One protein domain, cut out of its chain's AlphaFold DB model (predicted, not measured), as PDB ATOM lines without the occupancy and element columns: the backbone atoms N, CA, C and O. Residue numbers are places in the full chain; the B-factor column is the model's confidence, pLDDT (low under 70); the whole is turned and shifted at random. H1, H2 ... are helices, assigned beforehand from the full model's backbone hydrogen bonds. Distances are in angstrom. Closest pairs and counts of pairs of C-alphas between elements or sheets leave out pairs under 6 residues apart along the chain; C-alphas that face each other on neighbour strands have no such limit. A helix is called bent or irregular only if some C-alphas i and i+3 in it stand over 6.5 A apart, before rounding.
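Overview. This is residues 115 to 222 of the 232 residues of an uncharacterized protein of Rhizopus delemar (strain RA 99-880 / ATCC MYA-4621 / FGSC 9543 / NRRL 43880) (UniProt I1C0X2). What shape does one see first? The longest helix, H5, runs along one side of a rounded body whose core is H3, with H6 crossing H3 on one side and the short H1 packed on H3 elsewhere. H2 and H4 stand farther out and touch no helix; H4 is near the last residue of H3. What is it made of? The printed part has 108 residues with six named helices, in the order H1 H2 H3 H4 H5 H6, and no named strand; its class is all helix. How large and how dense is it? It is compact, with a radius of gyration of the C-alphas of 13.4 A, and spans 35 by 32 by 27 A.

Along the chain. Where is the longest helix? H5 is residues 180 to 196, 24.9 A from C-alpha 180 at (136.933, 117.115, 176.664) to C-alpha 196. It is irregular, but only just: C-alphas 188 and 191 are 7.0 A apart, and its line is a rough one. Where are the other helices? H6 is residues 208 to 221, 19.8 A long, and ends with C-alpha 221 at (139.930, 97.613, 186.293). H3 is residues 142 to 154, 18.0 A long, and H2 is residues 125 to 134, 14.2 A long. H1 is residues 117 to 121, beginning with C-alpha 117 at (126.259, 94.980, 183.266), and H4 is residues 162 to 169.

Arrangement. What does H5 touch? With residues 182 to 186 alone it touches residues 208 to 212 of H6, at a steep tilt of 62 degrees, opposite ways; the closest C-alphas, of Tyr 186 and Phe 208, are 6.8 A apart. H5 and H3 are apart. What touches H3? Residues 147 to 151 of H3 touch H6 at a tilt of 69.7 degrees, only just steep, opposite ways, with the closest C-alphas, of Met 147 and Ala 214, 5.3 A apart. H1 touches H3, the closest C-alphas being those of Leu 117 and Leu 146 at 5.6 A. How do H2 and H4 stand? H2 is close to but not clearly touching H3, at a shallow tilt of 30 degrees, opposite ways, with the closest C-alphas, of Ile 131 and Met 145, 7.3 A apart. H4 is close to but not clearly touching H3, the closest C-alphas, of Lys 154 and Phe 165, being 6.3 A apart. Are the helix backbones complete? In H1, H2, H3, H4 and H6 every O i to N i+4 pair is within hydrogen-bond range; in H5, 11 of 13 are.

Size, cuts and confidence. How far does it reach? The two C-alphas farthest apart, those of Asp 125 and Asn 176, are 36.5 A apart. Is it unbroken, and which link is long? The printed part has no cut, and the link from H5 to H6, 11 residues, is long. Where is confidence low? Residues 171 to 178 are under 70 in pLDDT; the mean of the printed part is 81.9.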
ATOM      1  N   ILE A 115     132.194  92.621 188.366       84.62
ATOM      2  CA  ILE A 115     131.080  93.538 188.122       84.62
ATOM      3  C   ILE A 115     130.790  93.542 186.621       84.62
ATOM      4  O   ILE A 115     131.609  94.012 185.833       84.62
ATOM      5  N   THR A 116     129.634  93.010 186.237       84.81
ATOM      6  CA  THR A 116     129.132  93.022 184.854       84.81
ATOM      7  C   THR A 116     127.823  93.793 184.772       84.81
ATOM      8  O   THR A 116     127.088  93.884 185.762       84.81
ATOM      9  N   LEU A 117     127.514  94.297 183.580       84.00
ATOM     10  CA  LEU A 117     126.259  94.980 183.266       84.00
ATOM     11  C   LEU A 117     125.046  94.117 183.659       84.00
ATOM     12  O   LEU A 117     124.246  94.528 184.499       84.00
ATOM     13  N   ASP A 118     125.010  92.858 183.215       82.31
ATOM     14  CA  ASP A 118     123.967  91.888 183.578       82.31
ATOM     15  C   ASP A 118     123.786  91.717 185.091       82.31
ATOM     16  O   ASP A 118     122.667  91.537 185.577       82.31
ATOM     17  N   SER A 119     124.881  91.737 185.858       82.62
ATOM     18  CA  SER A 119     124.824  91.542 187.310       82.62
ATOM     19  C   SER A 119     124.189  92.722 188.049       82.62
ATOM     20  O   SER A 119     123.610  92.521 189.121       82.62
ATOM     21  N   ILE A 120     124.311  93.933 187.493       82.38
ATOM     22  CA  ILE A 120     123.744  95.161 188.057       82.38
ATOM     23  C   ILE A 120     122.291  95.309 187.605       82.38
ATOM     24  O   ILE A 120     121.418  95.501 188.452       82.38
ATOM     25  N   LEU A 121     122.013  95.145 186.307       83.38
ATOM     26  CA  LEU A 121     120.668  95.319 185.753       83.38
ATOM     27  C   LEU A 121     119.655  94.337 186.362       83.38
ATOM     28  O   LEU A 121     118.567  94.747 186.753       83.38
ATOM     29  N   LYS A 122     120.043  93.074 186.596       82.38
ATOM     30  CA  LYS A 122     119.175  92.058 187.236       82.38
ATOM     31  C   LYS A 122     118.711  92.399 188.659       82.38
ATOM     32  O   LYS A 122     117.862  91.693 189.194       82.38
ATOM     33  N   LYS A 123     119.313  93.391 189.320       79.31
ATOM     34  CA  LYS A 123     118.982  93.762 190.707       79.31
ATOM     35  C   LYS A 123     118.072  94.981 190.813       79.31
ATOM     36  O   LYS A 123     117.597  95.262 191.912       79.31
ATOM     37  N   ASN A 124     117.887  95.732 189.728       81.38
ATOM     38  CA  ASN A 124     117.155  96.990 189.738       81.38
ATOM     39  C   ASN A 124     116.289  97.101 188.481       81.38
ATOM     40  O   ASN A 124     116.738  97.625 187.463       81.38
ATOM     41  N   ASP A 125     115.051  96.618 188.586       82.38
ATOM     42  CA  ASP A 125     114.116  96.532 187.461       82.38
ATOM     43  C   ASP A 125     113.835  97.906 186.835       82.38
ATOM     44  O   ASP A 125     113.909  98.045 185.620       82.38
ATOM     45  N   ALA A 126     113.625  98.945 187.653       83.88
ATOM     46  CA  ALA A 126     113.350 100.300 187.164       83.88
ATOM     47  C   ALA A 126     114.543 100.911 186.408       83.88
ATOM     48  O   ALA A 126     114.374 101.579 185.392       83.88
ATOM     49  N   PHE A 127     115.768 100.667 186.888       85.62
ATOM     50  CA  PHE A 127     116.978 101.102 186.188       85.62
ATOM     51  C   PHE A 127     117.218 100.280 184.913       85.62
ATOM     52  O   PHE A 127     117.640 100.827 183.900       85.62
ATOM     53  N   SER A 128     116.929  98.977 184.949       85.56
ATOM     54  CA  SER A 128     117.043  98.098 183.784       85.56
ATOM     55  C   SER A 128     116.076  98.481 182.670       85.56
ATOM     56  O   SER A 128     116.474  98.457 181.510       85.56
ATOM     57  N   GLU A 129     114.839  98.836 183.015       85.62
ATOM     58  CA  GLU A 129     113.824  99.283 182.063       85.62
ATOM     59  C   GLU A 129     114.261 100.586 181.384       85.62
ATOM     60  O   GLU A 129     114.372 100.623 180.159       85.62
ATOM     61  N   ALA A 130     114.667 101.592 182.169       84.56
ATOM     62  CA  ALA A 130     115.165 102.862 181.640       84.56
ATOM     63  C   ALA A 130     116.367 102.675 180.698       84.56
ATOM     64  O   ALA A 130     116.404 103.254 179.615       84.56
ATOM     65  N   ILE A 131     117.336 101.827 181.064       85.62
ATOM     66  CA  ILE A 131     118.491 101.524 180.207       85.62
ATOM     67  C   ILE A 131     118.057 100.823 178.909       85.62
ATOM     68  O   ILE A 131     118.540 101.185 177.842       85.62
ATOM     69  N   SER A 132     117.132  99.864 178.971       84.81
ATOM     70  CA  SER A 132     116.666  99.143 177.776       84.81
ATOM     71  C   SER A 132     115.827  99.989 176.817       84.81
ATOM     72  O   SER A 132     115.792  99.699 175.627       84.81
ATOM     73  N   GLU A 133     115.153 101.023 177.322       85.44
ATOM     74  CA  GLU A 133     114.399 101.969 176.494       85.44
ATOM     75  C   GLU A 133     115.300 103.065 175.908       85.44
ATOM     76  O   GLU A 133     114.989 103.620 174.858       85.44
ATOM     77  N   THR A 134     116.422 103.358 176.571       84.00
ATOM     78  CA  THR A 134     117.357 104.415 176.164       84.00
ATOM     79  C   THR A 134     118.393 103.926 175.148       84.00
ATOM     80  O   THR A 134     118.774 104.678 174.255       84.00
ATOM     81  N   PHE A 135     118.848 102.678 175.274       84.94
ATOM     82  CA  PHE A 135     119.908 102.102 174.446       84.94
ATOM     83  C   PHE A 135     119.335 100.995 173.554       84.94
ATOM     84  O   PHE A 135     118.993  99.911 174.030       84.94
ATOM     85  N   GLU A 136     119.237 101.256 172.247       76.75
ATOM     86  CA  GLU A 136     118.718 100.282 171.276       76.75
ATOM     87  C   GLU A 136     119.708  99.128 171.032       76.75
ATOM     88  O   GLU A 136     119.286  98.002 170.744       76.75
ATOM     89  N   ASN A 137     121.019  99.384 171.163       81.44
ATOM     90  CA  ASN A 137     122.070  98.402 170.898       81.44
ATOM     91  C   ASN A 137     123.004  98.192 172.099       81.44
ATOM     92  O   ASN A 137     124.035  98.848 172.249       81.44
ATOM     93  N   MET A 138     122.690  97.180 172.913       73.75
ATOM     94  CA  MET A 138     123.474  96.866 174.112       73.75
ATOM     95  C   MET A 138     124.908  96.390 173.835       73.75
ATOM     96  O   MET A 138     125.719  96.415 174.756       73.75
ATOM     97  N   GLU A 139     125.240  95.931 172.623       74.81
ATOM     98  CA  GLU A 139     126.611  95.503 172.302       74.81
ATOM     99  C   GLU A 139     127.510  96.683 171.911       74.81
ATOM    100  O   GLU A 139     128.670  96.718 172.314       74.81
ATOM    101  N   GLU A 140     126.986  97.652 171.155       78.56
ATOM    102  CA  GLU A 140     127.755  98.827 170.716       78.56
ATOM    103  C   GLU A 140     127.930  99.860 171.835       78.56
ATOM    104  O   GLU A 140     128.953 100.539 171.891       78.56
ATOM    105  N   GLU A 141     126.966  99.951 172.754       83.12
ATOM    106  CA  GLU A 141     126.927 100.983 173.800       83.12
ATOM    107  C   GLU A 141     127.227 100.424 175.204       83.12
ATOM    108  O   GLU A 141     127.079 101.123 176.213       83.12
ATOM    109  N   ALA A 142     127.706  99.173 175.278       83.19
ATOM    110  CA  ALA A 142     128.008  98.456 176.518       83.19
ATOM    111  C   ALA A 142     128.900  99.249 177.484       83.19
ATOM    112  O   ALA A 142     128.688  99.192 178.698       83.19
ATOM    113  N   ASP A 143     129.874 100.000 176.962       83.12
ATOM    114  CA  ASP A 143     130.807 100.778 177.776       83.12
ATOM    115  C   ASP A 143     130.094 101.902 178.534       83.12
ATOM    116  O   ASP A 143     130.213 102.017 179.757       83.12
ATOM    117  N   ILE A 144     129.274 102.683 177.829       84.81
ATOM    118  CA  ILE A 144     128.524 103.802 178.409       84.81
ATOM    119  C   ILE A 144     127.469 103.273 179.382       84.81
ATOM    120  O   ILE A 144     127.315 103.784 180.495       84.81
ATOM    121  N   MET A 145     126.775 102.198 179.006       86.31
ATOM    122  CA  MET A 145     125.809 101.547 179.883       86.31
ATOM    123  C   MET A 145     126.471 101.027 181.165       86.31
ATOM    124  O   MET A 145     125.913 101.183 182.256       86.31
ATOM    125  N   LEU A 146     127.673 100.446 181.069       86.50
ATOM    126  CA  LEU A 146     128.424  99.994 182.235       86.50
ATOM    127  C   LEU A 146     128.850 101.177 183.113       86.50
ATOM    128  O   LEU A 146     128.704 101.080 184.332       86.50
ATOM    129  N   MET A 147     129.284 102.305 182.539       87.50
ATOM    130  CA  MET A 147     129.561 103.525 183.309       87.50
ATOM    131  C   MET A 147     128.341 103.962 184.128       87.50
ATOM    132  O   MET A 147     128.449 104.175 185.338       87.50
ATOM    133  N   LEU A 148     127.163 104.030 183.502       88.25
ATOM    134  CA  LEU A 148     125.918 104.393 184.186       88.25
ATOM    135  C   LEU A 148     125.566 103.392 185.292       88.25
ATOM    136  O   LEU A 148     125.200 103.790 186.401       88.25
ATOM    137  N   CYS A 149     125.729 102.095 185.026       88.50
ATOM    138  CA  CYS A 149     125.531 101.039 186.018       88.50
ATOM    139  C   CYS A 149     126.468 101.205 187.225       88.50
ATOM    140  O   CYS A 149     126.036 101.061 188.369       88.50
ATOM    141  N   LEU A 150     127.742 101.531 186.990       88.06
ATOM    142  CA  LEU A 150     128.740 101.729 188.041       88.06
ATOM    143  C   LEU A 150     128.413 102.948 188.906       88.06
ATOM    144  O   LEU A 150     128.463 102.854 190.133       88.06
ATOM    145  N   ILE A 151     128.020 104.070 188.296       88.50
ATOM    146  CA  ILE A 151     127.569 105.268 189.026       88.50
ATOM    147  C   ILE A 151     126.319 104.946 189.849       88.50
ATOM    148  O   ILE A 151     126.198 105.361 191.011       88.50
ATOM    149  N   ASN A 152     125.396 104.169 189.274       88.31
ATOM    150  CA  ASN A 152     124.185 103.745 189.959       88.31
ATOM    151  C   ASN A 152     124.502 102.927 191.219       88.31
ATOM    152  O   ASN A 152     123.986 103.234 192.299       88.31
ATOM    153  N   GLU A 153     125.381 101.939 191.069       87.12
ATOM    154  CA  GLU A 153     125.767 100.988 192.108       87.12
ATOM    155  C   GLU A 153     126.688 101.617 193.171       87.12
ATOM    156  O   GLU A 153     126.582 101.270 194.347       87.12
ATOM    157  N   LYS A 154     127.512 102.614 192.818       86.50
ATOM    158  CA  LYS A 154     128.325 103.396 193.774       86.50
ATOM    159  C   LYS A 154     127.479 104.036 194.877       86.50
ATOM    160  O   LYS A 154     127.886 104.074 196.034       86.50
ATOM    161  N   HIS A 155     126.295 104.530 194.524       85.56
ATOM    162  CA  HIS A 155     125.382 105.186 195.464       85.56
ATOM    163  C   HIS A 155     124.431 104.202 196.166       85.56
ATOM    164  O   HIS A 155     123.626 104.601 197.014       85.56
ATOM    165  N   ASN A 156     124.505 102.914 195.828       85.19
ATOM    166  CA  ASN A 156     123.708 101.874 196.451       85.19
ATOM    167  C   ASN A 156     124.362 101.418 197.765       85.19
ATOM    168  O   ASN A 156     125.334 100.663 197.775       85.19
ATOM    169  N   LYS A 157     123.780 101.827 198.897       81.25
ATOM    170  CA  LYS A 157     124.276 101.481 200.245       81.25
ATOM    171  C   LYS A 157     124.256  99.980 200.550       81.25
ATOM    172  O   LYS A 157     124.957  99.541 201.452       81.25
ATOM    173  N   ASN A 158     123.469  99.204 199.807       82.81
ATOM    174  CA  ASN A 158     123.372  97.754 199.960       82.81
ATOM    175  C   ASN A 158     124.205  97.002 198.908       82.81
ATOM    176  O   ASN A 158     124.040  95.791 198.747       82.81
ATOM    177  N   SER A 159     125.069  97.695 198.156       82.12
ATOM    178  CA  SER A 159     125.903  97.042 197.153       82.12
ATOM    179  C   SER A 159     126.899  96.083 197.802       82.12
ATOM    180  O   SER A 159     127.595  96.428 198.759       82.12
ATOM    181  N   LYS A 160     127.052  94.897 197.198       79.94
ATOM    182  CA  LYS A 160     128.131  93.956 197.544       79.94
ATOM    183  C   LYS A 160     129.529  94.548 197.310       79.94
ATOM    184  O   LYS A 160     130.500  94.051 197.869       79.94
ATOM    185  N   TRP A 161     129.623  95.603 196.501       82.56
ATOM    186  CA  TRP A 161     130.874  96.231 196.082       82.56
ATOM    187  C   TRP A 161     131.177  97.548 196.798       82.56
ATOM    188  O   TRP A 161     132.161  98.201 196.460       82.56
ATOM    189  N   LEU A 162     130.377  97.937 197.797       82.69
ATOM    190  CA  LEU A 162     130.515  99.223 198.484       82.69
ATOM    191  C   LEU A 162     131.948  99.466 198.989       82.69
ATOM    192  O   LEU A 162     132.556 100.479 198.653       82.69
ATOM    193  N   ASN A 163     132.534  98.492 199.693       78.75
ATOM    194  CA  ASN A 163     133.902  98.589 200.220       78.75
ATOM    195  C   ASN A 163     134.952  98.795 199.116       78.75
ATOM    196  O   ASN A 163     135.952  99.482 199.323       78.75
ATOM    197  N   PHE A 164     134.754  98.172 197.950       81.25
ATOM    198  CA  PHE A 164     135.641  98.345 196.805       81.25
ATOM    199  C   PHE A 164     135.517  99.767 196.248       81.25
ATOM    200  O   PHE A 164     136.530 100.450 196.096       81.25
ATOM    201  N   PHE A 165     134.295 100.257 196.032       85.25
ATOM    202  CA  PHE A 165     134.071 101.614 195.531       85.25
ATOM    203  C   PHE A 165     134.567 102.696 196.487       85.25
ATOM    204  O   PHE A 165     135.135 103.685 196.026       85.25
ATOM    205  N   GLU A 166     134.423 102.512 197.799       82.94
ATOM    206  CA  GLU A 166     134.974 103.432 198.800       82.94
ATOM    207  C   GLU A 166     136.505 103.486 198.730       82.94
ATOM    208  O   GLU A 166     137.083 104.574 198.683       82.94
ATOM    209  N   LYS A 167     137.170 102.326 198.643       76.31
ATOM    210  CA  LYS A 167     138.634 102.234 198.512       76.31
ATOM    211  C   LYS A 167     139.149 102.903 197.233       76.31
ATOM    212  O   LYS A 167     140.195 103.549 197.275       76.31
ATOM    213  N   VAL A 168     138.442 102.754 196.110       77.31
ATOM    214  CA  VAL A 168     138.825 103.394 194.837       77.31
ATOM    215  C   VAL A 168     138.547 104.899 194.873       77.31
ATOM    216  O   VAL A 168     139.409 105.684 194.493       77.31
ATOM    217  N   SER A 169     137.401 105.321 195.415       77.31
ATOM    218  CA  SER A 169     137.015 106.742 195.477       77.31
ATOM    219  C   SER A 169     137.935 107.578 196.374       77.31
ATOM    220  O   SER A 169     138.124 108.761 196.122       77.31
ATOM    221  N   GLN A 170     138.552 106.984 197.401       70.75
ATOM    222  CA  GLN A 170     139.544 107.664 198.248       70.75
ATOM    223  C   GLN A 170     140.848 108.020 197.508       70.75
ATOM    224  O   GLN A 170     141.663 108.773 198.041       70.75
ATOM    225  N   ARG A 171     141.068 107.472 196.307       60.81
ATOM    226  CA  ARG A 171     142.287 107.685 195.516       60.81
ATOM    227  C   ARG A 171     142.169 108.715 194.412       60.81
ATOM    228  O   ARG A 171     143.216 109.126 193.916       60.81
ATOM    229  N   ASP A 172     140.959 109.112 194.029       53.94
ATOM    230  CA  ASP A 172     140.744 110.075 192.948       53.94
ATOM    231  C   ASP A 172     141.118 111.489 193.409       53.94
ATOM    232  O   ASP A 172     140.289 112.343 193.715       53.94
ATOM    233  N   ILE A 173     142.423 111.731 193.472       50.59
ATOM    234  CA  ILE A 173     143.016 113.056 193.466       50.59
ATOM    235  C   ILE A 173     143.922 113.097 192.235       50.59
ATOM    236  O   ILE A 173     145.057 112.626 192.245       50.59
ATOM    237  N   THR A 174     143.381 113.703 191.176       51.09
ATOM    238  CA  THR A 174     144.097 114.345 190.063       51.09
ATOM    239  C   THR A 174     144.922 113.441 189.139       51.09
ATOM    240  O   THR A 174     146.141 113.344 189.264       51.09
ATOM    241  N   ALA A 175     144.283 112.907 188.097       49.03
ATOM    242  CA  ALA A 175     144.939 112.754 186.803       49.03
ATOM    243  C   ALA A 175     144.410 113.876 185.896       49.03
ATOM    244  O   ALA A 175     143.235 113.888 185.555       49.03
ATOM    245  N   ASN A 176     145.254 114.855 185.559       51.47
ATOM    246  CA  ASN A 176     144.943 115.870 184.546       51.47
ATOM    247  C   ASN A 176     144.917 115.192 183.166       51.47
ATOM    248  O   ASN A 176     145.910 115.234 182.439       51.47
ATOM    249  N   GLN A 177     143.822 114.520 182.837       60.28
ATOM    250  CA  GLN A 177     143.509 114.140 181.467       60.28
ATOM    251  C   GLN A 177     142.571 115.198 180.880       60.28
ATOM    252  O   GLN A 177     141.712 115.737 181.580       60.28
ATOM    253  N   ASP A 178     142.761 115.536 179.605       64.69
ATOM    254  CA  ASP A 178     141.800 116.355 178.868       64.69
ATOM    255  C   ASP A 178     140.503 115.548 178.722       64.69
ATOM    256  O   ASP A 178     140.329 114.777 177.785       64.69
ATOM    257  N   HIS A 179     139.576 115.719 179.664       77.00
ATOM    258  CA  HIS A 179     138.262 115.069 179.654       77.00
ATOM    259  C   HIS A 179     137.279 115.751 178.684       77.00
ATOM    260  O   HIS A 179     136.078 115.775 178.943       77.00
ATOM    261  N   HIS A 180     137.769 116.354 177.597       80.81
ATOM    262  CA  HIS A 180     136.933 117.115 176.664       80.81
ATOM    263  C   HIS A 180     135.898 116.214 175.983       80.81
ATOM    264  O   HIS A 180     134.718 116.541 175.964       80.81
ATOM    265  N   GLU A 181     136.323 115.042 175.511       82.75
ATOM    266  CA  GLU A 181     135.440 114.055 174.874       82.75
ATOM    267  C   GLU A 181     134.393 113.518 175.864       82.75
ATOM    268  O   GLU A 181     133.201 113.477 175.566       82.75
ATOM    269  N   LEU A 182     134.812 113.200 177.094       83.62
ATOM    270  CA  LEU A 182     133.909 112.748 178.158       83.62
ATOM    271  C   LEU A 182     132.887 113.831 178.537       83.62
ATOM    272  O   LEU A 182     131.749 113.535 178.901       83.62
ATOM    273  N   ARG A 183     133.307 115.098 178.480       86.62
ATOM    274  CA  ARG A 183     132.459 116.249 178.772       86.62
ATOM    275  C   ARG A 183     131.406 116.453 177.695       86.62
ATOM    276  O   ARG A 183     130.248 116.658 178.039       86.62
ATOM    277  N   GLU A 184     131.794 116.354 176.428       87.62
ATOM    278  CA  GLU A 184     130.859 116.387 175.302       87.62
ATOM    279  C   GLU A 184     129.827 115.259 175.404       87.62
ATOM    280  O   GLU A 184     128.633 115.514 175.260       87.62
ATOM    281  N   LEU A 185     130.266 114.040 175.745       86.75
ATOM    282  CA  LEU A 185     129.371 112.900 175.961       86.75
ATOM    283  C   LEU A 185     128.369 113.168 177.097       86.75
ATOM    284  O   LEU A 185     127.166 112.970 176.932       86.75
ATOM    285  N   TYR A 186     128.855 113.661 178.240       88.69
ATOM    286  CA  TYR A 186     128.017 114.003 179.390       88.69
ATOM    287  C   TYR A 186     126.968 115.064 179.045       88.69
ATOM    288  O   TYR A 186     125.780 114.867 179.309       88.69
ATOM    289  N   ASP A 187     127.408 116.179 178.454       89.12
ATOM    290  CA  ASP A 187     126.542 117.312 178.129       89.12
ATOM    291  C   ASP A 187     125.520 116.943 177.032       89.12
ATOM    292  O   ASP A 187     124.442 117.532 176.992       89.12
ATOM    293  N   SER A 188     125.825 115.953 176.181       88.75
ATOM    294  CA  SER A 188     124.894 115.432 175.174       88.75
ATOM    295  C   SER A 188     123.840 114.483 175.752       88.75
ATOM    296  O   SER A 188     122.698 114.541 175.319       88.75
ATOM    297  N   MET A 189     124.198 113.588 176.681       88.19
ATOM    298  CA  MET A 189     123.313 112.484 177.100       88.19
ATOM    299  C   MET A 189     122.544 112.765 178.395       88.19
ATOM    300  O   MET A 189     121.354 112.478 178.506       88.19
ATOM    301  N   MET A 190     123.217 113.308 179.414       89.19
ATOM    302  CA  MET A 190     122.640 113.404 180.763       89.19
ATOM    303  C   MET A 190     121.433 114.328 180.889       89.19
ATOM    304  O   MET A 190     120.505 113.951 181.609       89.19
ATOM    305  N   PRO A 191     121.375 115.490 180.212       87.56
ATOM    306  CA  PRO A 191     120.178 116.322 180.243       87.56
ATOM    307  C   PRO A 191     118.945 115.594 179.693       87.56
ATOM    308  O   PRO A 191     117.886 115.649 180.312       87.56
ATOM    309  N   GLU A 192     119.100 114.867 178.584       87.44
ATOM    310  CA  GLU A 192     118.006 114.132 177.939       87.44
ATOM    311  C   GLU A 192     117.521 112.970 178.816       87.44
ATOM    312  O   GLU A 192     116.319 112.780 179.004       87.44
ATOM    313  N   PHE A 193     118.444 112.230 179.435       87.81
ATOM    314  CA  PHE A 193     118.088 111.090 180.288       87.81
ATOM    315  C   PHE A 193     117.430 111.526 181.596       87.81
ATOM    316  O   PHE A 193     116.495 110.875 182.063       87.81
ATOM    317  N   ALA A 194     117.894 112.633 182.184       87.38
ATOM    318  CA  ALA A 194     117.292 113.209 183.381       87.38
ATOM    319  C   ALA A 194     115.887 113.773 183.108       87.38
ATOM    320  O   ALA A 194     115.045 113.763 184.004       87.38
ATOM    321  N   GLU A 195     115.617 114.249 181.887       87.31
ATOM    322  CA  GLU A 195     114.280 114.685 181.474       87.31
ATOM    323  C   GLU A 195     113.339 113.495 181.231       87.31
ATOM    324  O   GLU A 195     112.191 113.523 181.678       87.31
ATOM    325  N   ALA A 196     113.824 112.437 180.575       86.19
ATOM    326  CA  ALA A 196     113.032 111.247 180.266       86.19
ATOM    327  C   ALA A 196     112.745 110.369 181.501       86.19
ATOM    328  O   ALA A 196     111.611 109.925 181.691       86.19
ATOM    329  N   TYR A 197     113.743 110.155 182.369       86.88
ATOM    330  CA  TYR A 197     113.642 109.301 183.562       86.88
ATOM    331  C   TYR A 197     114.199 110.002 184.817       86.88
ATOM    332  O   TYR A 197     115.211 109.570 185.381       86.88
ATOM    333  N   PRO A 198     113.533 111.059 185.314       84.31
ATOM    334  CA  PRO A 198     114.021 111.868 186.437       84.31
ATOM    335  C   PRO A 198     114.182 111.081 187.745       84.31
ATOM    336  O   PRO A 198     115.066 111.379 188.549       84.31
ATOM    337  N   ASP A 199     113.360 110.048 187.952       82.94
ATOM    338  CA  ASP A 199     113.418 109.190 189.144       82.94
ATOM    339  C   ASP A 199     114.638 108.249 189.140       82.94
ATOM    340  O   ASP A 199     115.052 107.748 190.190       82.94
ATOM    341  N   VAL A 200     115.222 108.011 187.962       84.25
ATOM    342  CA  VAL A 200     116.330 107.075 187.747       84.25
ATOM    343  C   VAL A 200     117.649 107.833 187.579       84.25
ATOM    344  O   VAL A 200     118.621 107.550 188.287       84.25
ATOM    345  N   PHE A 201     117.674 108.833 186.696       85.81
ATOM    346  CA  PHE A 201     118.848 109.644 186.370       85.81
ATOM    347  C   PHE A 201     118.798 111.009 187.065       85.81
ATOM    348  O   PHE A 201     118.612 112.054 186.449       85.81
ATOM    349  N   ASN A 202     119.000 111.009 188.384       86.31
ATOM    350  CA  ASN A 202     119.133 112.250 189.149       86.31
ATOM    351  C   ASN A 202     120.512 112.899 188.903       86.31
ATOM    352  O   ASN A 202     121.542 112.274 189.160       86.31
ATOM    353  N   LEU A 203     120.541 114.168 188.486       85.88
ATOM    354  CA  LEU A 203     121.769 114.938 188.230       85.88
ATOM    355  C   LEU A 203     122.664 115.137 189.465       85.88
ATOM    356  O   LEU A 203     123.865 115.332 189.315       85.88
ATOM    357  N   GLU A 204     122.121 115.054 190.684       85.25
ATOM    358  CA  GLU A 204     122.937 115.044 191.910       85.25
ATOM    359  C   GLU A 204     123.772 113.763 192.033       85.25
ATOM    360  O   GLU A 204     124.834 113.758 192.651       85.25
ATOM    361  N   LYS A 205     123.273 112.666 191.458       85.50
ATOM    362  CA  LYS A 205     123.897 111.343 191.480       85.50
ATOM    363  C   LYS A 205     124.768 111.102 190.246       85.50
ATOM    364  O   LYS A 205     125.838 110.511 190.353       85.50
ATOM    365  N   PHE A 206     124.289 111.527 189.082       87.06
ATOM    366  CA  PHE A 206     124.957 111.414 187.789       87.06
ATOM    367  C   PHE A 206     125.584 112.761 187.420       87.06
ATOM    368  O   PHE A 206     125.226 113.400 186.430       87.06
ATOM    369  N   ASP A 207     126.515 113.211 188.254       88.69
ATOM    370  CA  ASP A 207     127.307 114.402 187.982       88.69
ATOM    371  C   ASP A 207     128.532 114.074 187.113       88.69
ATOM    372  O   ASP A 207     128.943 112.919 186.949       88.69
ATOM    373  N   PHE A 208     129.150 115.112 186.548       87.44
ATOM    374  CA  PHE A 208     130.324 114.937 185.693       87.44
ATOM    375  C   PHE A 208     131.508 114.286 186.435       87.44
ATOM    376  O   PHE A 208     132.286 113.545 185.841       87.44
ATOM    377  N   GLN A 209     131.634 114.510 187.749       85.44
ATOM    378  CA  GLN A 209     132.676 113.865 188.556       85.44
ATOM    379  C   GLN A 209     132.449 112.356 188.688       85.44
ATOM    380  O   GLN A 209     133.404 111.583 188.644       85.44
ATOM    381  N   SER A 210     131.196 111.913 188.792       86.31
ATOM    382  CA  SER A 210     130.854 110.491 188.785       86.31
ATOM    383  C   SER A 210     131.150 109.830 187.442       86.31
ATOM    384  O   SER A 210     131.554 108.669 187.427       86.31
ATOM    385  N   PHE A 211     131.032 110.566 186.335       86.50
ATOM    386  CA  PHE A 211     131.456 110.096 185.014       86.50
ATOM    387  C   PHE A 211     132.968 109.912 184.914       86.50
ATOM    388  O   PHE A 211     133.413 108.844 184.502       86.50
ATOM    389  N   ILE A 212     133.758 110.899 185.349       85.50
ATOM    390  CA  ILE A 212     135.226 110.777 185.384       85.50
ATOM    391  C   ILE A 212     135.643 109.583 186.249       85.50
ATOM    392  O   ILE A 212     136.499 108.793 185.860       85.50
ATOM    393  N   TRP A 213     135.006 109.416 187.410       87.12
ATOM    394  CA  TRP A 213     135.247 108.274 188.290       87.12
ATOM    395  C   TRP A 213     134.948 106.936 187.597       87.12
ATOM    396  O   TRP A 213     135.739 105.998 187.705       87.12
ATOM    397  N   ALA A 214     133.823 106.834 186.884       86.75
ATOM    398  CA  ALA A 214     133.439 105.609 186.190       86.75
ATOM    399  C   ALA A 214     134.402 105.276 185.042       86.75
ATOM    400  O   ALA A 214     134.810 104.121 184.921       86.75
ATOM    401  N   ASP A 215     134.827 106.279 184.270       84.81
ATOM    402  CA  ASP A 215     135.822 106.128 183.203       84.81
ATOM    403  C   ASP A 215     137.183 105.680 183.760       84.81
ATOM    404  O   ASP A 215     137.745 104.670 183.333       84.81
ATOM    405  N   ASN A 216     137.672 106.336 184.818       82.88
ATOM    406  CA  ASN A 216     138.894 105.926 185.512       82.88
ATOM    407  C   ASN A 216     138.801 104.483 186.021       82.88
ATOM    408  O   ASN A 216     139.769 103.719 185.941       82.88
ATOM    409  N   LEU A 217     137.648 104.089 186.560       83.62
ATOM    410  CA  LEU A 217     137.428 102.737 187.053       83.62
ATOM    411  C   LEU A 217     137.411 101.718 185.904       83.62
ATOM    412  O   LEU A 217     138.044 100.667 186.009       83.62
ATOM    413  N   MET A 218     136.767 102.033 184.785       83.25
ATOM    414  CA  MET A 218     136.791 101.182 183.598       83.25
ATOM    415  C   MET A 218     138.205 101.034 183.040       83.25
ATOM    416  O   MET A 218     138.684  99.910 182.901       83.25
ATOM    417  N   ASN A 219     138.936 102.125 182.837       80.81
ATOM    418  CA  ASN A 219     140.291 102.090 182.282       80.81
ATOM    419  C   ASN A 219     141.275 101.279 183.149       80.81
ATOM    420  O   ASN A 219     142.143 100.556 182.643       80.81
ATOM    421  N   ASN A 220     141.126 101.341 184.474       76.81
ATOM    422  CA  ASN A 220     142.058 100.697 185.399       76.81
ATOM    423  C   ASN A 220     141.697  99.245 185.754       76.81
ATOM    424  O   ASN A 220     142.602  98.450 186.046       76.81
ATOM    425  N   TYR A 221     140.414  98.875 185.720       77.38
ATOM    426  CA  TYR A 221     139.930  97.613 186.293       77.38
ATOM    427  C   TYR A 221     139.164  96.712 185.311       77.38
ATOM    428  O   TYR A 221     138.839  95.580 185.679       77.38
ATOM    429  N   SER A 222     138.899  97.160 184.079       81.62
ATOM    430  CA  SER A 222     138.179  96.365 183.076       81.62
ATOM    431  C   SER A 222     139.016  95.240 182.458       81.62
ATOM    432  O   SER A 222     140.241  95.326 182.323       81.62
TER     433      SER A 222